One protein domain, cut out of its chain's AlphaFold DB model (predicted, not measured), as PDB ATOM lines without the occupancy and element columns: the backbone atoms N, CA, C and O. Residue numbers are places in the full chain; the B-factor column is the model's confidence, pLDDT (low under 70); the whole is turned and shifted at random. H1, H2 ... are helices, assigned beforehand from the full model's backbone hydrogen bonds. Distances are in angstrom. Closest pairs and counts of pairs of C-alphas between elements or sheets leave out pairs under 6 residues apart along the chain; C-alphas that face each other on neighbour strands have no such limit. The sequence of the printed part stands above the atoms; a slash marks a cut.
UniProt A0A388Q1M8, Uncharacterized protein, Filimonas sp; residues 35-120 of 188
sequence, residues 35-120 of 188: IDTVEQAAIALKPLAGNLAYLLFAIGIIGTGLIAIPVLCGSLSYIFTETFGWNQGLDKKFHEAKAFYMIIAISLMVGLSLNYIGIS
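AT A GLANCE: This is residues 35 to 120 of the 188 residues of an uncharacterized protein of Filimonas sp (UniProt A0A388Q1M8). One long helix, H3, makes the longest axis, and the chain folds back at both of its ends: H4 splays away from one end of H3 as a wide V, a loose helical hairpin, while the short H1 and H2 fold back at the other end. The space between H1 and the far end of H4 is open; residues 109 to 118, of which 109 to 116 belong to H4, stick out. The printed part has 86 residues with four named helices, H1 to H4 in chain order, and no named strand; the class is all helix. It is only just loose, close to extended, with a radius of gyration of the C-alphas of 17.5 A, and spans 53 by 28 by 19 A.

IN THESE COORDINATES: H3, residues 52 to 83, is 46.4 A long, from C-alpha 52 at (122.090, 137.149, 106.549) to C-alpha 83 at (100.869, 119.726, 69.205). H4, residues 98 to 116, is 27.3 A long and ends at C-alpha 116 at (120.686, 141.821, 77.452). H1 is residues 38 to 44, 9.9 A; H2 is residues 46 to 49, 5.6 A.

HOW THE PARTS SIT: H3 is the hub, touching three helices. With residues 73 to 81 alone it touches H4, at a steep tilt of 43 degrees, opposite ways; the closest C-alphas, of Cys 73 and Ile 104, are 5.2 A apart. With residues 53 to 58 alone it touches H1, at a shallow tilt of 31 degrees, opposite ways; the closest C-alphas are those of Ala 42 and Tyr 54, 5.3 A. H2 and H3 only just touch, only at the corner, with 3 pairs of C-alphas within 8 A, the closest those of Lys 46 and Ala 53, 5.4 A. H1 and H4 are apart. Every O i to N i+4 pair is within hydrogen-bond range in H1, 26 of 28 in H3 and 13 of 15 in H4; H2 is too short for such a pair.

THE WHOLE: The C-alphas of Pro 47 and Gly 85, the two farthest apart, are 53.1 A apart. The printed part has no cut. The link from H3 to H4, residues 84 to 97, is long. The mean pLDDT of the printed part is 84.4, and residues 94 to 95 are under 70.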
ATOM      1  N   ILE A  35     111.198 148.470  93.026       79.00
ATOM      2  CA  ILE A  35     112.276 147.498  92.884       79.00
ATOM      3  C   ILE A  35     112.353 147.144  91.407       79.00
ATOM      4  O   ILE A  35     111.445 146.517  90.866       79.00
ATOM      5  N   ASP A  36     113.452 147.517  90.767       76.25
ATOM      6  CA  ASP A  36     113.702 147.215  89.359       76.25
ATOM      7  C   ASP A  36     114.673 146.038  89.186       76.25
ATOM      8  O   ASP A  36     114.656 145.380  88.137       76.25
ATOM      9  N   THR A  37     115.486 145.734  90.211       80.69
ATOM     10  CA  THR A  37     116.475 144.643  90.186       80.69
ATOM     11  C   THR A  37     116.376 143.683  91.375       80.69
ATOM     12  O   THR A  37     115.938 144.026  92.473       80.69
ATOM     13  N   VAL A  38     116.827 142.443  91.158       79.44
ATOM     14  CA  VAL A  38     116.883 141.399  92.198       79.44
ATOM     15  C   VAL A  38     117.804 141.809  93.352       79.44
ATOM     16  O   VAL A  38     117.515 141.535  94.513       79.44
ATOM     17  N   GLU A  39     118.887 142.519  93.040       79.31
ATOM     18  CA  GLU A  39     119.823 143.044  94.035       79.31
ATOM     19  C   GLU A  39     119.153 144.059  94.972       79.31
ATOM     20  O   GLU A  39     119.317 143.976  96.191       79.31
ATOM     21  N   GLN A  40     118.325 144.961  94.431       80.62
ATOM     22  CA  GLN A  40     117.554 145.910  95.238       80.62
ATOM     23  C   GLN A  40     116.599 145.189  96.195       80.62
ATOM     24  O   GLN A  40     116.513 145.566  97.363       80.62
ATOM     25  N   ALA A  41     115.936 144.118  95.742       80.75
ATOM     26  CA  ALA A  41     115.073 143.309  96.605       80.75
ATOM     27  C   ALA A  41     115.857 142.660  97.761       80.75
ATOM     28  O   ALA A  41     115.393 142.672  98.900       80.75
ATOM     29  N   ALA A  42     117.063 142.151  97.495       81.44
ATOM     30  CA  ALA A  42     117.916 141.544  98.517       81.44
ATOM     31  C   ALA A  42     118.378 142.568  99.570       81.44
ATOM     32  O   ALA A  42     118.307 142.311 100.773       81.44
ATOM     33  N   ILE A  43     118.828 143.748  99.126       79.06
ATOM     34  CA  ILE A  43     119.283 144.835 100.010       79.06
ATOM     35  C   ILE A  43     118.121 145.365 100.853       79.06
ATOM     36  O   ILE A  43     118.302 145.657 102.036       79.06
ATOM     37  N   ALA A  44     116.920 145.435 100.281       77.94
ATOM     38  CA  ALA A  44     115.735 145.906 100.983       77.94
ATOM     39  C   ALA A  44     115.344 145.024 102.183       77.94
ATOM     40  O   ALA A  44     114.680 145.498 103.101       77.94
ATOM     41  N   LEU A  45     115.793 143.765 102.219       79.62
ATOM     42  CA  LEU A  45     115.581 142.850 103.344       79.62
ATOM     43  C   LEU A  45     116.644 142.978 104.449       79.62
ATOM     44  O   LEU A  45     116.480 142.398 105.525       79.62
ATOM     45  N   LYS A  46     117.713 143.758 104.236       80.25
ATOM     46  CA  LYS A  46     118.787 143.976 105.220       80.25
ATOM     47  C   LYS A  46     118.284 144.445 106.597       80.25
ATOM     48  O   LYS A  46     118.819 143.952 107.586       80.25
ATOM     49  N   PRO A  47     117.269 145.325 106.728       77.19
ATOM     50  CA  PRO A  47     116.764 145.731 108.042       77.19
ATOM     51  C   PRO A  47     116.127 144.593 108.855       77.19
ATOM     52  O   PRO A  47     116.030 144.709 110.072       77.19
ATOM     53  N   LEU A  48     115.699 143.501 108.210       76.44
ATOM     54  CA  LEU A  48     115.017 142.384 108.870       76.44
ATOM     55  C   LEU A  48     115.994 141.338 109.430       76.44
ATOM     56  O   LEU A  48     115.807 140.860 110.544       76.44
ATOM     57  N   ALA A  49     117.022 140.970 108.657       73.38
ATOM     58  CA  ALA A  49     117.949 139.879 108.997       73.38
ATOM     59  C   ALA A  49     119.439 140.274 108.913       73.38
ATOM     60  O   ALA A  49     120.327 139.420 108.956       73.38
ATOM     61  N   GLY A  50     119.743 141.568 108.776       79.56
ATOM     62  CA  GLY A  50     121.109 142.071 108.650       79.56
ATOM     63  C   GLY A  50     121.824 141.505 107.421       79.56
ATOM     64  O   GLY A  50     121.238 141.358 106.349       79.56
ATOM     65  N   ASN A  51     123.100 141.148 107.575       78.88
ATOM     66  CA  ASN A  51     123.900 140.571 106.488       78.88
ATOM     67  C   ASN A  51     123.435 139.161 106.068       78.88
ATOM     68  O   ASN A  51     123.750 138.728 104.962       78.88
ATOM     69  N   LEU A  52     122.659 138.457 106.903       83.19
ATOM     70  CA  LEU A  52     122.090 137.149 106.549       83.19
ATOM     71  C   LEU A  52     120.919 137.263 105.567       83.19
ATOM     72  O   LEU A  52     120.619 136.290 104.880       83.19
ATOM     73  N   ALA A  53     120.293 138.439 105.453       81.31
ATOM     74  CA  ALA A  53     119.188 138.672 104.524       81.31
ATOM     75  C   ALA A  53     119.582 138.356 103.075       81.31
ATOM     76  O   ALA A  53     118.835 137.684 102.369       81.31
ATOM     77  N   TYR A  54     120.782 138.778 102.659       81.25
ATOM     78  CA  TYR A  54     121.292 138.522 101.313       81.25
ATOM     79  C   TYR A  54     121.450 137.025 101.038       81.25
ATOM     80  O   TYR A  54     121.014 136.531 100.002       81.25
ATOM     81  N   LEU A  55     122.033 136.288 101.988       86.06
ATOM     82  CA  LEU A  55     122.279 134.856 101.843       86.06
ATOM     83  C   LEU A  55     120.965 134.063 101.825       86.06
ATOM     84  O   LEU A  55     120.777 133.213 100.958       86.06
ATOM     85  N   LEU A  56     120.031 134.381 102.724       86.06
ATOM     86  CA  LEU A  56     118.702 133.764 102.754       86.06
ATOM     87  C   LEU A  56     117.918 134.040 101.465       86.06
ATOM     88  O   LEU A  56     117.312 133.131 100.900       86.06
ATOM     89  N   PHE A  57     117.969 135.278 100.970       86.62
ATOM     90  CA  PHE A  57     117.302 135.666  99.732       86.62
ATOM     91  C   PHE A  57     117.913 134.978  98.507       86.62
ATOM     92  O   PHE A  57     117.179 134.450  97.674       86.62
ATOM     93  N   ALA A  58     119.244 134.914  98.423       88.31
ATOM     94  CA  ALA A  58     119.944 134.219  97.349       88.31
ATOM     95  C   ALA A  58     119.598 132.723  97.323       88.31
ATOM     96  O   ALA A  58     119.262 132.197  96.264       88.31
ATOM     97  N   ILE A  59     119.603 132.048  98.480       90.94
ATOM     98  CA  ILE A  59     119.196 130.637  98.581       90.94
ATOM     99  C   ILE A  59     117.740 130.460  98.139       90.94
ATOM    100  O   ILE A  59     117.445 129.542  97.374       90.94
ATOM    101  N   GLY A  60     116.838 131.346  98.568       89.81
ATOM    102  CA  GLY A  60     115.428 131.301  98.176       89.81
ATOM    103  C   GLY A  60     115.221 131.468  96.669       89.81
ATOM    104  O   GLY A  60     114.524 130.668  96.043       89.81
ATOM    105  N   ILE A  61     115.859 132.465  96.052       88.56
ATOM    106  CA  ILE A  61     115.750 132.700  94.605       88.56
ATOM    107  C   ILE A  61     116.377 131.566  93.797       88.56
ATOM    108  O   ILE A  61     115.776 131.102  92.830       88.56
ATOM    109  N   ILE A  62     117.555 131.081  94.188       91.06
ATOM    110  CA  ILE A  62     118.200 129.962  93.490       91.06
ATOM    111  C   ILE A  62     117.341 128.700  93.617       91.06
ATOM    112  O   ILE A  62     117.104 128.020  92.620       91.06
ATOM    113  N   GLY A  63     116.823 128.412  94.815       92.69
ATOM    114  CA  GLY A  63     115.958 127.258  95.060       92.69
ATOM    115  C   GLY A  63     114.659 127.310  94.252       92.69
ATOM    116  O   GLY A  63     114.291 126.326  93.613       92.69
ATOM    117  N   THR A  64     113.993 128.465  94.217       90.62
ATOM    118  CA  THR A  64     112.775 128.651  93.406       90.62
ATOM    119  C   THR A  64     113.063 128.525  91.911       90.62
ATOM    120  O   THR A  64     112.317 127.839  91.215       90.62
ATOM    121  N   GLY A  65     114.170 129.090  91.419       90.25
ATOM    122  CA  GLY A  65     114.601 128.944  90.027       90.25
ATOM    123  C   GLY A  65     114.896 127.493  89.635       90.25
ATOM    124  O   GLY A  65     114.443 127.040  88.584       90.25
ATOM    125  N   LEU A  66     115.585 126.737  90.497       92.25
ATOM    126  CA  LEU A  66     115.926 125.329  90.257       92.25
ATOM    127  C   LEU A  66     114.678 124.446  90.089       92.25
ATOM    128  O   LEU A  66     114.695 123.511  89.295       92.25
ATOM    129  N   ILE A  67     113.603 124.745  90.822       92.06
ATOM    130  CA  ILE A  67     112.333 124.011  90.734       92.06
ATOM    131  C   ILE A  67     111.493 124.512  89.550       92.06
ATOM    132  O   ILE A  67     110.897 123.714  88.829       92.06
ATOM    133  N   ALA A  68     111.447 125.827  89.325       90.38
ATOM    134  CA  ALA A  68     110.592 126.430  88.308       90.38
ATOM    135  C   ALA A  68     111.068 126.141  86.877       90.38
ATOM    136  O   ALA A  68     110.244 125.822  86.019       90.38
ATOM    137  N   ILE A  69     112.378 126.221  86.611       89.75
ATOM    138  CA  ILE A  69     112.929 126.071  85.254       89.75
ATOM    139  C   ILE A  69     112.564 124.703  84.643       89.75
ATOM    140  O   ILE A  69     111.986 124.692  83.555       89.75
ATOM    141  N   PRO A  70     112.807 123.548  85.302       87.25
ATOM    142  CA  PRO A  70     112.471 122.247  84.724       87.25
ATOM    143  C   PRO A  70     110.971 122.059  84.489       87.25
ATOM    144  O   PRO A  70     110.577 121.507  83.464       87.25
ATOM    145  N   VAL A  71     110.128 122.536  85.411       90.19
ATOM    146  CA  VAL A  71     108.667 122.389  85.314       90.19
ATOM    147  C   VAL A  71     108.106 123.232  84.164       90.19
ATOM    148  O   VAL A  71     107.312 122.739  83.361       90.19
ATOM    149  N   LEU A  72     108.546 124.487  84.033       91.50
ATOM    150  CA  LEU A  72     108.060 125.404  82.997       91.50
ATOM    151  C   LEU A  72     108.620 125.066  81.610       91.50
ATOM    152  O   LEU A  72     107.855 124.936  80.657       91.50
ATOM    153  N   CYS A  73     109.933 124.856  81.479       90.00
ATOM    154  CA  CYS A  73     110.529 124.473  80.195       90.00
ATOM    155  C   CYS A  73     110.059 123.082  79.750       90.00
ATOM    156  O   CYS A  73     109.819 122.860  78.561       90.00
ATOM    157  N   GLY A  74     109.905 122.152  80.697       90.19
ATOM    158  CA  GLY A  74     109.376 120.819  80.438       90.19
ATOM    159  C   GLY A  74     107.944 120.877  79.916       90.19
ATOM    160  O   GLY A  74     107.683 120.365  78.833       90.19
ATOM    161  N   SER A  75     107.035 121.548  80.634       91.31
ATOM    162  CA  SER A  75     105.631 121.688  80.206       91.31
ATOM    163  C   SER A  75     105.493 122.375  78.847       91.31
ATOM    164  O   SER A  75     104.744 121.890  78.003       91.31
ATOM    165  N   LEU A  76     106.273 123.427  78.580       91.31
ATOM    166  CA  LEU A  76     106.320 124.066  77.263       91.31
ATOM    167  C   LEU A  76     106.729 123.069  76.170       91.31
ATOM    168  O   LEU A  76     106.092 122.982  75.123       91.31
ATOM    169  N   SER A  77     107.773 122.287  76.426       89.88
ATOM    170  CA  SER A  77     108.288 121.322  75.455       89.88
ATOM    171  C   SER A  77     107.298 120.189  75.203       89.88
ATOM    172  O   SER A  77     107.122 119.803  74.049       89.88
ATOM    173  N   TYR A  78     106.597 119.714  76.239       89.44
ATOM    174  CA  TYR A  78     105.492 118.759  76.101       89.44
ATOM    175  C   TYR A  78     104.383 119.334  75.215       89.44
ATOM    176  O   TYR A  78     104.064 118.733  74.197       89.44
ATOM    177  N   ILE A  79     103.885 120.542  75.505       90.12
ATOM    178  CA  ILE A  79     102.805 121.167  74.722       90.12
ATOM    179  C   ILE A  79     103.182 121.279  73.240       90.12
ATOM    180  O   ILE A  79     102.398 120.906  72.369       90.12
ATOM    181  N   PHE A  80     104.381 121.775  72.932       89.94
ATOM    182  CA  PHE A  80     104.817 121.923  71.545       89.94
ATOM    183  C   PHE A  80     104.984 120.567  70.856       89.94
ATOM    184  O   PHE A  80     104.461 120.363  69.763       89.94
ATOM    185  N   THR A  81     105.698 119.631  71.477       88.56
ATOM    186  CA  THR A  81     105.935 118.320  70.858       88.56
ATOM    187  C   THR A  81     104.646 117.521  70.682       88.56
ATOM    188  O   THR A  81     104.477 116.913  69.631       88.56
ATOM    189  N   GLU A  82     103.707 117.599  71.622       87.69
ATOM    190  CA  GLU A  82     102.373 117.007  71.500       87.69
ATOM    191  C   GLU A  82     101.566 117.653  70.366       87.69
ATOM    192  O   GLU A  82     101.015 116.944  69.525       87.69
ATOM    193  N   THR A  83     101.577 118.987  70.267       89.81
ATOM    194  CA  THR A  83     100.869 119.726  69.205       89.81
ATOM    195  C   THR A  83     101.373 119.353  67.806       89.81
ATOM    196  O   THR A  83     100.584 119.261  66.867       89.81
ATOM    197  N   PHE A  84     102.678 119.116  67.652       87.25
ATOM    198  CA  PHE A  84     103.290 118.735  66.373       87.25
ATOM    199  C   PHE A  84     103.425 117.214  66.168       87.25
ATOM    200  O   PHE A  84     103.948 116.783  65.139       87.25
ATOM    201  N   GLY A  85     102.971 116.390  67.120       83.19
ATOM    202  CA  GLY A  85     103.084 114.927  67.060       83.19
ATOM    203  C   GLY A  85     104.526 114.401  67.088       83.19
ATOM    204  O   GLY A  85     104.813 113.331  66.552       83.19
ATOM    205  N   TRP A  86     105.460 115.158  67.665       87.56
ATOM    206  CA  TRP A  86     106.873 114.793  67.762       87.56
ATOM    207  C   TRP A  86     107.172 113.925  68.988       87.56
ATOM    208  O   TRP A  86     106.449 113.917  69.983       87.56
ATOM    209  N   ASN A  87     108.299 113.206  68.940       82.38
ATOM    210  CA  ASN A  87     108.768 112.414  70.075       82.38
ATOM    211  C   ASN A  87     109.080 113.304  71.289       82.38
ATOM    212  O   ASN A  87     109.917 114.206  71.217       82.38
ATOM    213  N   GLN A  88     108.443 112.974  72.411       82.44
ATOM    214  CA  GLN A  88     108.517 113.684  73.688       82.44
ATOM    215  C   GLN A  88     108.879 112.743  74.842       82.44
ATOM    216  O   GLN A  88     108.699 111.526  74.707       82.44
ATOM    217  N   GLY A  89     109.373 113.310  75.946       77.62
ATOM    218  CA  GLY A  89     109.694 112.585  77.179       77.62
ATOM    219  C   GLY A  89     111.026 113.009  77.796       77.62
ATOM    220  O   GLY A  89     112.051 113.017  77.116       77.62
ATOM    221  N   LEU A  90     111.013 113.333  79.093       77.88
ATOM    222  CA  LEU A  90     112.229 113.541  79.904       77.88
ATOM    223  C   LEU A  90     112.971 112.227  80.202       77.88
ATOM    224  O   LEU A  90     114.139 112.248  80.581       77.88
ATOM    225  N   ASP A  91     112.278 111.101  80.052       79.81
ATOM    226  CA  ASP A  91     112.756 109.726  80.186       79.81
ATOM    227  C   ASP A  91     113.515 109.224  78.944       79.81
ATOM    228  O   ASP A  91     114.200 108.202  79.005       79.81
ATOM    229  N   LYS A  92     113.427 109.951  77.823       78.56
ATOM    230  CA  LYS A  92     114.099 109.614  76.563       78.56
ATOM    231  C   LYS A  92     115.474 110.251  76.469       78.56
ATOM    232  O   LYS A  92     115.721 111.340  76.978       78.56
ATOM    233  N   LYS A  93     116.395 109.607  75.748       79.69
ATOM    234  CA  LYS A  93     117.722 110.194  75.504       79.69
ATOM    235  C   LYS A  93     117.606 111.403  74.574       79.69
ATOM    236  O   LYS A  93     116.732 111.457  73.710       79.69
ATOM    237  N   PHE A  94     118.570 112.325  74.662       69.75
ATOM    238  CA  PHE A  94     118.639 113.519  73.803       69.75
ATOM    239  C   PHE A  94     118.458 113.209  72.307       69.75
ATOM    240  O   PHE A  94     117.822 113.963  71.578       69.75
ATOM    241  N   HIS A  95     118.983 112.072  71.841       69.25
ATOM    242  CA  HIS A  95     118.879 111.672  70.438       69.25
ATOM    243  C   HIS A  95     117.476 111.194  70.022       69.25
ATOM    244  O   HIS A  95     117.133 111.292  68.847       69.25
ATOM    245  N   GLU A  96     116.671 110.700  70.962       71.75
ATOM    246  CA  GLU A  96     115.333 110.137  70.727       71.75
ATOM    247  C   GLU A  96     114.244 111.220  70.759       71.75
ATOM    248  O   GLU A  96     113.236 111.107  70.059       71.75
ATOM    249  N   ALA A  97     114.474 112.298  71.516       80.50
ATOM    250  CA  ALA A  97     113.570 113.438  71.660       80.50
ATOM    251  C   ALA A  97     114.286 114.776  71.379       80.50
ATOM    252  O   ALA A  97     114.193 115.729  72.151       80.50
ATOM    253  N   LYS A  98     115.018 114.865  70.256       82.88
ATOM    254  CA  LYS A  98     115.801 116.068  69.894       82.88
ATOM    255  C   LYS A  98     114.961 117.344  69.910       82.88
ATOM    256  O   LYS A  98     115.404 118.353  70.446       82.88
ATOM    257  N   ALA A  99     113.749 117.291  69.353       83.19
ATOM    258  CA  ALA A  99     112.845 118.438  69.318       83.19
ATOM    259  C   ALA A  99     112.468 118.910  70.733       83.19
ATOM    260  O   ALA A  99     112.524 120.104  71.007       83.19
ATOM    261  N   PHE A 100     112.183 117.979  71.647       86.00
ATOM    262  CA  PHE A 100     111.862 118.279  73.042       86.00
ATOM    263  C   PHE A 100     113.003 119.037  73.739       86.00
ATOM    264  O   PHE A 100     112.803 120.137  74.248       86.00
ATOM    265  N   TYR A 101     114.227 118.503  73.695       86.50
ATOM    266  CA  TYR A 101     115.375 119.146  74.342       86.50
ATOM    267  C   TYR A 101     115.810 120.449  73.661       86.50
ATOM    268  O   TYR A 101     116.283 121.362  74.339       86.50
ATOM    269  N   MET A 102     115.628 120.570  72.343       89.06
ATOM    270  CA  MET A 102     115.884 121.822  71.626       89.06
ATOM    271  C   MET A 102     114.938 122.935  72.080       89.06
ATOM    272  O   MET A 102     115.392 124.059  72.269       89.06
ATOM    273  N   ILE A 103     113.655 122.639  72.311       90.38
ATOM    274  CA  ILE A 103     112.693 123.635  72.811       90.38
ATOM    275  C   ILE A 103     113.079 124.091  74.220       90.38
ATOM    276  O   ILE A 103     113.089 125.293  74.478       90.38
ATOM    277  N   ILE A 104     113.496 123.168  75.097       89.50
ATOM    278  CA  ILE A 104     114.044 123.521  76.417       89.50
ATOM    279  C   ILE A 104     115.231 124.478  76.261       89.50
ATOM    280  O   ILE A 104     115.213 125.567  76.834       89.50
ATOM    281  N   ALA A 105     116.234 124.107  75.460       90.38
ATOM    282  CA  ALA A 105     117.442 124.909  75.278       90.38
ATOM    283  C   ALA A 105     117.133 126.303  74.708       90.38
ATOM    284  O   ALA A 105     117.612 127.304  75.239       90.38
ATOM    285  N   ILE A 106     116.285 126.380  73.678       91.81
ATOM    286  CA  ILE A 106     115.867 127.645  73.064       91.81
ATOM    287  C   ILE A 106     115.096 128.496  74.074       91.81
ATOM    288  O   ILE A 106     115.405 129.675  74.220       91.81
ATOM    289  N   SER A 107     114.137 127.920  74.806       90.31
ATOM    290  CA  SER A 107     113.349 128.660  75.800       90.31
ATOM    291  C   SER A 107     114.230 129.267  76.896       90.31
ATOM    292  O   SER A 107     114.051 130.431  77.256       90.31
ATOM    293  N   LEU A 108     115.242 128.524  77.359       90.12
ATOM    294  CA  LEU A 108     116.199 129.006  78.348       90.12
ATOM    295  C   LEU A 108     117.100 130.103  77.769       90.12
ATOM    296  O   LEU A 108     117.289 131.134  78.412       90.12
ATOM    297  N   MET A 109     117.625 129.920  76.552       90.88
ATOM    298  CA  MET A 109     118.443 130.943  75.891       90.88
ATOM    299  C   MET A 109     117.660 132.235  75.655       90.88
ATOM    300  O   MET A 109     118.203 133.312  75.890       90.88
ATOM    301  N   VAL A 110     116.393 132.143  75.243       89.19
ATOM    302  CA  VAL A 110     115.509 133.307  75.083       89.19
ATOM    303  C   VAL A 110     115.254 133.975  76.435       89.19
ATOM    304  O   VAL A 110     115.382 135.189  76.547       89.19
ATOM    305  N   GLY A 111     114.962 133.206  77.486       86.88
ATOM    306  CA  GLY A 111     114.773 133.756  78.831       86.88
ATOM    307  C   GLY A 111     116.004 134.516  79.344       86.88
ATOM    308  O   GLY A 111     115.871 135.611  79.888       86.88
ATOM    309  N   LEU A 112     117.204 133.970  79.126       85.88
ATOM    310  CA  LEU A 112     118.468 134.609  79.505       85.88
ATOM    311  C   LEU A 112     118.795 135.827  78.631       85.88
ATOM    312  O   LEU A 112     119.344 136.809  79.131       85.88
ATOM    313  N   SER A 113     118.454 135.789  77.338       86.69
ATOM    314  CA  SER A 113     118.754 136.880  76.407       86.69
ATOM    315  C   SER A 113     117.933 138.142  76.680       86.69
ATOM    316  O   SER A 113     118.422 139.241  76.421       86.69
ATOM    317  N   LEU A 114     116.744 138.020  77.287       83.31
ATOM    318  CA  LEU A 114     115.897 139.163  77.661       83.31
ATOM    319  C   LEU A 114     116.621 140.188  78.543       83.31
ATOM    320  O   LEU A 114     116.391 141.389  78.393       83.31
ATOM    321  N   ASN A 115     117.534 139.738  79.411       78.50
ATOM    322  CA  ASN A 115     118.314 140.638  80.260       78.50
ATOM    323  C   ASN A 115     119.233 141.562  79.440       78.50
ATOM    324  O   ASN A 115     119.363 142.742  79.760       78.50
ATOM    325  N   TYR A 116     119.799 141.059  78.338       78.81
ATOM    326  CA  TYR A 116     120.686 141.821  77.452       78.81
ATOM    327  C   TYR A 116     119.934 142.826  76.569       78.81
ATOM    328  O   TYR A 116     120.525 143.794  76.102       78.81
ATOM    329  N   ILE A 117     118.628 142.626  76.365       77.44
ATOM    330  CA  ILE A 117     117.756 143.511  75.571       77.44
ATOM    331  C   ILE A 117     117.251 144.700  76.427       77.44
ATOM    332  O   ILE A 117     116.488 145.542  75.963       77.44
ATOM    333  N   GLY A 118     117.694 144.813  77.686       72.62
ATOM    334  CA  GLY A 118     117.320 145.904  78.593       72.62
ATOM    335  C   GLY A 118     115.976 145.700  79.300       72.62
ATOM    336  O   GLY A 118     115.507 146.592  80.009       72.62
ATOM    337  N   ILE A 119     115.354 144.524  79.154       78.06
ATOM    338  CA  ILE A 119     114.171 144.144  79.930       78.06
ATOM    339  C   ILE A 119     114.656 143.594  81.270       78.06
ATOM    340  O   ILE A 119     115.278 142.530  81.338       78.06
ATOM    341  N   SER A 120     114.371 144.313  82.361       81.06
ATOM    342  CA  SER A 120     114.736 143.813  83.686       81.06
ATOM    343  C   SER A 120     113.945 142.532  84.005       81.06
ATOM    344  O   SER A 120     112.754 142.453  83.686       81.06
TER     345      SER A 120